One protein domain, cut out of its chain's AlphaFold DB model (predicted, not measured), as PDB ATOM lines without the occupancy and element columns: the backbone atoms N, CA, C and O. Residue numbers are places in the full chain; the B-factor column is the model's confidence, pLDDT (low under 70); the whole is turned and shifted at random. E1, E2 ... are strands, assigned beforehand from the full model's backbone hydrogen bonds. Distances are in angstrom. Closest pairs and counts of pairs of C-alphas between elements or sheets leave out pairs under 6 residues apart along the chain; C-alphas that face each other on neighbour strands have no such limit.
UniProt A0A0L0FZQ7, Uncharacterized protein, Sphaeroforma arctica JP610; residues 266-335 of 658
ATOM      1  N   LEU A 266     162.861 149.225 155.673       72.69
ATOM      2  CA  LEU A 266     164.214 148.789 155.946       72.69
ATOM      3  C   LEU A 266     165.113 149.124 154.750       72.69
ATOM      4  O   LEU A 266     164.806 148.712 153.634       72.69
ATOM      5  N   ASP A 267     166.210 149.852 154.956       74.50
ATOM      6  CA  ASP A 267     167.165 150.140 153.874       74.50
ATOM      7  C   ASP A 267     168.140 148.969 153.595       74.50
ATOM      8  O   ASP A 267     168.148 147.927 154.260       74.50
ATOM      9  N   LYS A 268     169.020 149.150 152.600       67.75
ATOM     10  CA  LYS A 268     170.077 148.191 152.213       67.75
ATOM     11  C   LYS A 268     171.240 148.120 153.214       67.75
ATOM     12  O   LYS A 268     172.196 147.363 153.021       67.75
ATOM     13  N   GLU A 269     171.159 148.874 154.296       64.38
ATOM     14  CA  GLU A 269     172.099 148.893 155.403       64.38
ATOM     15  C   GLU A 269     171.481 148.266 156.666       64.38
ATOM     16  O   GLU A 269     172.245 147.821 157.526       64.38
ATOM     17  N   GLY A 270     170.150 148.129 156.722       59.66
ATOM     18  CA  GLY A 270     169.372 147.589 157.833       59.66
ATOM     19  C   GLY A 270     168.739 148.593 158.774       59.66
ATOM     20  O   GLY A 270     168.299 148.215 159.858       59.66
ATOM     21  N   ASN A 271     168.748 149.871 158.428       73.44
ATOM     22  CA  ASN A 271     168.141 150.882 159.269       73.44
ATOM     23  C   ASN A 271     166.655 150.966 158.926       73.44
ATOM     24  O   ASN A 271     166.279 151.056 157.754       73.44
ATOM     25  N   CYS A 272     165.817 150.974 159.959       77.62
ATOM     26  CA  CYS A 272     164.426 151.371 159.819       77.62
ATOM     27  C   CYS A 272     164.373 152.882 159.606       77.62
ATOM     28  O   CYS A 272     164.621 153.666 160.525       77.62
ATOM     29  N   ASN A 273     164.095 153.280 158.370       81.31
ATOM     30  CA  ASN A 273     163.968 154.667 157.958       81.31
ATOM     31  C   ASN A 273     162.487 155.006 157.843       81.31
ATOM     32  O   ASN A 273     161.734 154.313 157.160       81.31
ATOM     33  N   THR A 274     162.062 156.089 158.488       85.81
ATOM     34  CA  THR A 274     160.687 156.572 158.355       85.81
ATOM     35  C   THR A 274     160.503 157.197 156.973       85.81
ATOM     36  O   THR A 274     161.275 158.073 156.580       85.81
ATOM     37  N   CYS A 275     159.483 156.759 156.238       82.31
ATOM     38  CA  CYS A 275     159.061 157.403 155.002       82.31
ATOM     39  C   CYS A 275     158.611 158.843 155.265       82.31
ATOM     40  O   CYS A 275     158.146 159.170 156.365       82.31
ATOM     41  N   LYS A 276     158.745 159.721 154.260       81.69
ATOM     42  CA  LYS A 276     158.249 161.099 154.378       81.69
ATOM     43  C   LYS A 276     156.727 161.088 154.570       81.69
ATOM     44  O   LYS A 276     156.040 160.128 154.221       81.69
ATOM     45  N   GLU A 277     156.191 162.166 155.127       76.81
ATOM     46  CA  GLU A 277     154.743 162.354 155.219       76.81
ATOM     47  C   GLU A 277     154.120 162.314 153.808       76.81
ATOM     48  O   GLU A 277     154.639 162.934 152.883       76.81
ATOM     49  N   GLY A 278     153.064 161.513 153.622       70.62
ATOM     50  CA  GLY A 278     152.443 161.256 152.312       70.62
ATOM     51  C   GLY A 278     153.002 160.056 151.527       70.62
ATOM     52  O   GLY A 278     152.348 159.605 150.586       70.62
ATOM     53  N   GLN A 279     154.146 159.492 151.926       79.50
ATOM     54  CA  GLN A 279     154.666 158.226 151.397       79.50
ATOM     55  C   GLN A 279     154.188 157.027 152.228       79.50
ATOM     56  O   GLN A 279     153.805 157.175 153.388       79.50
ATOM     57  N   LYS A 280     154.253 155.830 151.639       75.56
ATOM     58  CA  LYS A 280     154.109 154.527 152.299       75.56
ATOM     59  C   LYS A 280     155.336 153.653 151.997       75.56
ATOM     60  O   LYS A 280     155.884 153.749 150.891       75.56
ATOM     61  N   PRO A 281     155.751 152.781 152.931       73.50
ATOM     62  CA  PRO A 281     156.826 151.826 152.694       73.50
ATOM     63  C   PRO A 281     156.428 150.788 151.636       73.50
ATOM     64  O   PRO A 281     155.326 150.241 151.648       73.50
ATOM     65  N   ASP A 282     157.359 150.509 150.731       75.06
ATOM     66  CA  ASP A 282     157.363 149.361 149.833       75.06
ATOM     67  C   ASP A 282     158.390 148.364 150.386       75.06
ATOM     68  O   ASP A 282     159.608 148.538 150.257       75.06
ATOM     69  N   HIS A 283     157.869 147.349 151.075       62.81
ATOM     70  CA  HIS A 283     158.671 146.340 151.760       62.81
ATOM     71  C   HIS A 283     159.437 145.430 150.786       62.81
ATOM     72  O   HIS A 283     160.503 144.938 151.155       62.81
ATOM     73  N   ASP A 284     158.961 145.263 149.547       62.81
ATOM     74  CA  ASP A 284     159.597 144.395 148.548       62.81
ATOM     75  C   ASP A 284     160.831 145.063 147.919       62.81
ATOM     76  O   ASP A 284     161.831 144.402 147.635       62.81
ATOM     77  N   ASN A 285     160.796 146.386 147.730       63.16
ATOM     78  CA  ASN A 285     161.891 147.142 147.104       63.16
ATOM     79  C   ASN A 285     162.821 147.879 148.086       63.16
ATOM     80  O   ASN A 285     163.741 148.571 147.634       63.16
ATOM     81  N   LEU A 286     162.627 147.727 149.403       73.12
ATOM     82  CA  LEU A 286     163.448 148.366 150.447       73.12
ATOM     83  C   LEU A 286     163.491 149.905 150.311       73.12
ATOM     84  O   LEU A 286     164.560 150.518 150.394       73.12
ATOM     85  N   ALA A 287     162.335 150.528 150.041       77.62
ATOM     86  CA  ALA A 287     162.205 151.970 149.798       77.62
ATOM     87  C   ALA A 287     160.767 152.482 150.042       77.62
ATOM     88  O   ALA A 287     159.852 151.707 150.301       77.62
ATOM     89  N   CYS A 288     160.544 153.794 149.949       78.12
ATOM     90  CA  CYS A 288     159.218 154.417 150.065       78.12
ATOM     91  C   CYS A 288     158.590 154.631 148.679       78.12
ATOM     92  O   CYS A 288     158.606 155.749 148.163       78.12
ATOM     93  N   ASN A 289     158.079 153.564 148.054       70.88
ATOM     94  CA  ASN A 289     157.701 153.587 146.631       70.88
ATOM     95  C   ASN A 289     156.196 153.688 146.342       70.88
ATOM     96  O   ASN A 289     155.773 153.415 145.219       70.88
ATOM     97  N   SER A 290     155.366 154.095 147.301       67.62
ATOM     98  CA  SER A 290     154.014 154.548 146.955       67.62
ATOM     99  C   SER A 290     153.644 155.819 147.697       67.62
ATOM    100  O   SER A 290     153.844 155.940 148.904       67.62
ATOM    101  N   CYS A 291     153.109 156.780 146.957       69.81
ATOM    102  CA  CYS A 291     152.519 157.984 147.513       69.81
ATOM    103  C   CYS A 291     151.041 157.734 147.868       69.81
ATOM    104  O   CYS A 291     150.453 156.706 147.509       69.81
ATOM    105  N   ALA A 292     150.418 158.662 148.592       65.62
ATOM    106  CA  ALA A 292     148.964 158.686 148.726       65.62
ATOM    107  C   ALA A 292     148.284 158.831 147.343       65.62
ATOM    108  O   ALA A 292     148.880 159.344 146.402       65.62
ATOM    109  N   ASN A 293     147.048 158.334 147.214       62.97
ATOM    110  CA  ASN A 293     146.344 158.217 145.928       62.97
ATOM    111  C   ASN A 293     146.352 159.536 145.120       62.97
ATOM    112  O   ASN A 293     145.893 160.552 145.635       62.97
ATOM    113  N   GLY A 294     146.784 159.481 143.853       59.00
ATOM    114  CA  GLY A 294     146.843 160.631 142.931       59.00
ATOM    115  C   GLY A 294     148.216 161.308 142.819       59.00
ATOM    116  O   GLY A 294     148.360 162.266 142.074       59.00
ATOM    117  N   LEU A 295     149.222 160.823 143.550       63.84
ATOM    118  CA  LEU A 295     150.598 161.314 143.480       63.84
ATOM    119  C   LEU A 295     151.498 160.293 142.764       63.84
ATOM    120  O   LEU A 295     151.543 159.124 143.163       63.84
ATOM    121  N   ASP A 296     152.261 160.749 141.773       66.19
ATOM    122  CA  ASP A 296     153.334 159.990 141.129       66.19
ATOM    123  C   ASP A 296     154.681 160.244 141.824       66.19
ATOM    124  O   ASP A 296     154.978 161.331 142.331       66.19
ATOM    125  N   ILE A 297     155.543 159.225 141.825       62.41
ATOM    126  CA  ILE A 297     156.919 159.369 142.311       62.41
ATOM    127  C   ILE A 297     157.764 159.968 141.199       62.41
ATOM    128  O   ILE A 297     158.077 159.309 140.202       62.41
ATOM    129  N   ASN A 298     158.190 161.212 141.399       60.66
ATOM    130  CA  ASN A 298     159.127 161.841 140.489       60.66
ATOM    131  C   ASN A 298     160.511 161.155 140.572       60.66
ATOM    132  O   ASN A 298     160.848 160.419 141.506       60.66
ATOM    133  N   LYS A 299     161.376 161.439 139.594       49.25
ATOM    134  CA  LYS A 299     162.733 160.866 139.479       49.25
ATOM    135  C   LYS A 299     163.666 161.157 140.680       49.25
ATOM    136  O   LYS A 299     164.774 160.622 140.730       49.25
ATOM    137  N   TYR A 300     163.239 161.996 141.620       50.22
ATOM    138  CA  TYR A 300     163.990 162.502 142.769       50.22
ATOM    139  C   TYR A 300     163.374 162.124 144.130       50.22
ATOM    140  O   TYR A 300     163.749 162.715 145.137       50.22
ATOM    141  N   THR A 301     162.501 161.105 144.161       55.34
ATOM    142  CA  THR A 301     161.882 160.510 145.368       55.34
ATOM    143  C   THR A 301     160.960 161.423 146.177       55.34
ATOM    144  O   THR A 301     160.683 161.139 147.348       55.34
ATOM    145  N   ASP A 302     160.429 162.469 145.543       66.06
ATOM    146  CA  ASP A 302     159.322 163.266 146.067       66.06
ATOM    147  C   ASP A 302     158.006 162.909 145.358       66.06
ATOM    148  O   ASP A 302     157.992 162.489 144.197       66.06
ATOM    149  N   CYS A 303     156.911 162.999 146.115       69.56
ATOM    150  CA  CYS A 303     155.557 162.729 145.647       69.56
ATOM    151  C   CYS A 303     154.982 164.002 145.031       69.56
ATOM    152  O   CYS A 303     154.622 164.920 145.773       69.56
ATOM    153  N   ASN A 304     154.877 164.038 143.706       76.94
ATOM    154  CA  ASN A 304     154.266 165.143 142.970       76.94
ATOM    155  C   ASN A 304     152.915 164.685 142.418       76.94
ATOM    156  O   ASN A 304     152.664 163.486 142.294       76.94
ATOM    157  N   CYS A 305     152.029 165.625 142.114       78.25
ATOM    158  CA  CYS A 305     150.770 165.289 141.455       78.25
ATOM    159  C   CYS A 305     151.014 164.866 139.996       78.25
ATOM    160  O   CYS A 305     152.104 165.082 139.460       78.25
ATOM    161  N   HIS A 306     150.034 164.211 139.370       77.75
ATOM    162  CA  HIS A 306     150.156 163.826 137.962       77.75
ATOM    163  C   HIS A 306     150.243 165.059 137.043       77.75
ATOM    164  O   HIS A 306     149.877 166.171 137.431       77.75
ATOM    165  N   ASP A 307     150.685 164.848 135.798       78.38
ATOM    166  CA  ASP A 307     150.666 165.878 134.757       78.38
ATOM    167  C   ASP A 307     149.285 166.565 134.711       78.38
ATOM    168  O   ASP A 307     148.253 165.912 134.532       78.38
ATOM    169  N   ASN A 308     149.284 167.895 134.834       80.88
ATOM    170  CA  ASN A 308     148.097 168.751 134.904       80.88
ATOM    171  C   ASN A 308     147.290 168.735 136.222       80.88
ATOM    172  O   ASN A 308     146.107 169.087 136.223       80.88
ATOM    173  N   GLU A 309     147.910 168.388 137.351       85.12
ATOM    174  CA  GLU A 309     147.327 168.499 138.695       85.12
ATOM    175  C   GLU A 309     148.239 169.291 139.658       85.12
ATOM    176  O   GLU A 309     149.459 169.192 139.581       85.12
ATOM    177  N   VAL A 310     147.658 170.043 140.604       85.75
ATOM    178  CA  VAL A 310     148.385 170.807 141.646       85.75
ATOM    179  C   VAL A 310     148.081 170.310 143.058       85.75
ATOM    180  O   VAL A 310     146.966 169.863 143.356       85.75
ATOM    181  N   ASN A 311     149.065 170.405 143.955       79.75
ATOM    182  CA  ASN A 311     148.973 169.907 145.326       79.75
ATOM    183  C   ASN A 311     148.399 170.967 146.277       79.75
ATOM    184  O   ASN A 311     149.120 171.762 146.879       79.75
ATOM    185  N   VAL A 312     147.082 170.935 146.485       80.00
ATOM    186  CA  VAL A 312     146.395 171.856 147.398       80.00
ATOM    187  C   VAL A 312     146.129 171.145 148.726       80.00
ATOM    188  O   VAL A 312     145.195 170.355 148.856       80.00
ATOM    189  N   ASN A 313     146.943 171.450 149.743       78.75
ATOM    190  CA  ASN A 313     146.871 170.871 151.097       78.75
ATOM    191  C   ASN A 313     146.985 169.328 151.148       78.75
ATOM    192  O   ASN A 313     146.256 168.673 151.895       78.75
ATOM    193  N   GLY A 314     147.891 168.734 150.367       72.12
ATOM    194  CA  GLY A 314     148.113 167.281 150.349       72.12
ATOM    195  C   GLY A 314     147.098 166.504 149.507       72.12
ATOM    196  O   GLY A 314     146.972 165.293 149.670       72.12
ATOM    197  N   THR A 315     146.350 167.191 148.641       75.25
ATOM    198  CA  THR A 315     145.406 166.598 147.686       75.25
ATOM    199  C   THR A 315     145.703 167.138 146.293       75.25
ATOM    200  O   THR A 315     145.750 168.354 146.103       75.25
ATOM    201  N   CYS A 316     145.864 166.243 145.322       83.69
ATOM    202  CA  CYS A 316     146.012 166.616 143.921       83.69
ATOM    203  C   CYS A 316     144.666 167.031 143.333       83.69
ATOM    204  O   CYS A 316     143.659 166.339 143.504       83.69
ATOM    205  N   ASN A 317     144.642 168.189 142.680       83.62
ATOM    206  CA  ASN A 317     143.468 168.728 142.009       83.62
ATOM    207  C   ASN A 317     143.845 169.057 140.567       83.62
ATOM    208  O   ASN A 317     144.792 169.806 140.345       83.62
ATOM    209  N   ALA A 318     143.097 168.522 139.603       85.25
ATOM    210  CA  ALA A 318     143.299 168.829 138.192       85.25
ATOM    211  C   ALA A 318     143.153 170.328 137.913       85.25
ATOM    212  O   ALA A 318     142.183 170.958 138.351       85.25
ATOM    213  N   CYS A 319     144.098 170.879 137.152       84.81
ATOM    214  CA  CYS A 319     144.017 172.251 136.687       84.81
ATOM    215  C   CYS A 319     142.809 172.441 135.750       84.81
ATOM    216  O   CYS A 319     142.489 171.543 134.957       84.81
ATOM    217  N   PRO A 320     142.120 173.597 135.822       84.00
ATOM    218  CA  PRO A 320     141.104 173.987 134.852       84.00
ATOM    219  C   PRO A 320     141.602 173.878 133.405       84.00
ATOM    220  O   PRO A 320     142.786 174.044 133.122       84.00
ATOM    221  N   VAL A 321     140.687 173.618 132.468       75.94
ATOM    222  CA  VAL A 321     141.024 173.453 131.044       75.94
ATOM    223  C   VAL A 321     141.675 174.730 130.501       75.94
ATOM    224  O   VAL A 321     141.016 175.761 130.408       75.94
ATOM    225  N   GLY A 322     142.950 174.634 130.112       75.06
ATOM    226  CA  GLY A 322     143.765 175.756 129.627       75.06
ATOM    227  C   GLY A 322     144.738 176.357 130.647       75.06
ATOM    228  O   GLY A 322     145.407 177.350 130.352       75.06
ATOM    229  N   GLN A 323     144.833 175.752 131.831       84.31
ATOM    230  CA  GLN A 323     145.868 176.037 132.816       84.31
ATOM    231  C   GLN A 323     146.743 174.803 133.036       84.31
ATOM    232  O   GLN A 323     146.222 173.687 133.064       84.31
ATOM    233  N   SER A 324     148.034 175.023 133.269       85.19
ATOM    234  CA  SER A 324     149.021 174.016 133.667       85.19
ATOM    235  C   SER A 324     149.586 174.327 135.064       85.19
ATOM    236  O   SER A 324     149.449 175.456 135.542       85.19
ATOM    237  N   PRO A 325     150.190 173.358 135.777       83.12
ATOM    238  CA  PRO A 325     150.868 173.615 137.046       83.12
ATOM    239  C   PRO A 325     152.041 174.589 136.868       83.12
ATOM    240  O   PRO A 325     152.832 174.458 135.933       83.12
ATOM    241  N   ALA A 326     152.174 175.557 137.775       81.31
ATOM    242  CA  ALA A 326     153.374 176.383 137.879       81.31
ATOM    243  C   ALA A 326     154.589 175.549 138.338       81.31
ATOM    244  O   ALA A 326     154.428 174.476 138.909       81.31
ATOM    245  N   ASP A 327     155.807 176.082 138.162       78.19
ATOM    246  CA  ASP A 327     157.086 175.430 138.524       78.19
ATOM    247  C   ASP A 327     157.201 174.970 140.005       78.19
ATOM    248  O   ASP A 327     158.174 174.300 140.363       78.19
ATOM    249  N   ASP A 328     156.270 175.365 140.881       76.75
ATOM    250  CA  ASP A 328     156.198 174.995 142.300       76.75
ATOM    251  C   ASP A 328     155.067 174.003 142.658       76.75
ATOM    252  O   ASP A 328     154.932 173.655 143.829       76.75
ATOM    253  N   ASP A 329     154.296 173.510 141.679       73.50
ATOM    254  CA  ASP A 329     153.162 172.573 141.828       73.50
ATOM    255  C   ASP A 329     152.030 173.043 142.788       73.50
ATOM    256  O   ASP A 329     151.112 172.271 143.088       73.50
ATOM    257  N   GLU A 330     152.043 174.298 143.267       81.25
ATOM    258  CA  GLU A 330     151.047 174.837 144.219       81.25
ATOM    259  C   GLU A 330     149.882 175.586 143.537       81.25
ATOM    260  O   GLU A 330     148.797 175.698 144.118       81.25
ATOM    261  N   VAL A 331     150.076 176.108 142.317       86.25
ATOM    262  CA  VAL A 331     149.112 176.981 141.616       86.25
ATOM    263  C   VAL A 331     149.019 176.625 140.129       86.25
ATOM    264  O   VAL A 331     150.034 176.396 139.480       86.25
ATOM    265  N   CYS A 332     147.804 176.610 139.572       84.88
ATOM    266  CA  CYS A 332     147.584 176.486 138.129       84.88
ATOM    267  C   CYS A 332     147.708 177.858 137.444       84.88
ATOM    268  O   CYS A 332     147.155 178.845 137.929       84.88
ATOM    269  N   VAL A 333     148.405 177.924 136.312       85.00
ATOM    270  CA  VAL A 333     148.663 179.141 135.528       85.00
ATOM    271  C   VAL A 333     148.209 178.955 134.079       85.00
ATOM    272  O   VAL A 333     148.348 177.876 133.514       85.00
ATOM    273  N   CYS A 334     147.647 179.997 133.458       81.31
ATOM    274  CA  CYS A 334     147.212 179.941 132.057       81.31
ATOM    275  C   CYS A 334     148.412 179.729 131.119       81.31
ATOM    276  O   CYS A 334     149.336 180.542 131.130       81.31
ATOM    277  N   ASP A 335     148.369 178.711 130.252       73.25
ATOM    278  CA  ASP A 335     149.545 178.281 129.470       73.25
ATOM    279  C   ASP A 335     150.131 179.366 128.545       73.25
ATOM    280  O   ASP A 335     151.327 179.346 128.265       73.25
TER     281      ASP A 335
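This is residues 266 to 335 of the 658 residues of an uncharacterized protein of Sphaeroforma arctica JP610 (UniProt A0A0L0FZQ7). Four small two-stranded hairpins, E2 with E3, E4 with E5, E6 with E7 and E8 with E9, follow one another in a row in chain order along a narrow rod, with the short strand E1 at one end and E9 at the other. E4 and E5 lie in the middle of the row, and each hairpin is a separate small antiparallel sheet. The printed part has 70 residues, with nine named strands, E1 to E9, and no named helix; the class is all strand, though under half of the residues, 30 of 70, are in named elements. The whole is loose, with a radius of gyration of the C-alphas of 14.5 A, and spans 47 by 18 by 16 A.

E3, the longest strand, is residues 287 to 291 and measures 11.6 A from C-alpha 287 at (162.205, 151.970, 149.798) to C-alpha 291. Its partner E2 is residues 279 to 282, 9.4 A long. E1, residues 272 to 274, begins at C-alpha 272 at (164.426, 151.371, 159.819). E4 is residues 295 to 297, E5 303 to 305, E6 309 to 311, E7 316 to 318 and E8 323 to 325. E9, residues 332 to 334, ends at C-alpha 334 at (147.212, 179.941, 132.057).

E2 and E3 form an antiparallel hairpin, their directions at 132 degrees, with N 280 and O 290 within hydrogen-bond range at 2.8 A. E1 pairs with no named strand and is only just apart from E2, at a closest 8.3 A. The closest C-alphas of E3 and E5 are those of Cys 291 and Cys 303, 5.9 A apart. In the hairpin of E4 and E5, at 131 degrees, N 296 and O 304 are 2.8 A apart. The closest C-alphas of E5 and E7 are those of Cys 305 and Cys 316, 5.5 A apart. In the hairpin of E6 and E7, at 147 degrees, N 310 and O 317 are 2.9 A apart. The closest C-alphas of E6 and E8 are those of Val 310 and Pro 325, 5.9 A apart. In the hairpin of E8 and E9, at 137 degrees, N 333 and O 324 are 2.8 A apart. E7 and E8 are apart, as are, for instance, E3 and E6.

The two C-alphas farthest apart are those of Gly 270 and Gly 322, 47.4 A. The printed part has no cut. The link from E8 to E9 is short, with 6 residues; the other links are tight. Mean pLDDT of the printed part is 74.4, and residues 268 to 270, 283 to 285 and 290 to 303 are under 70.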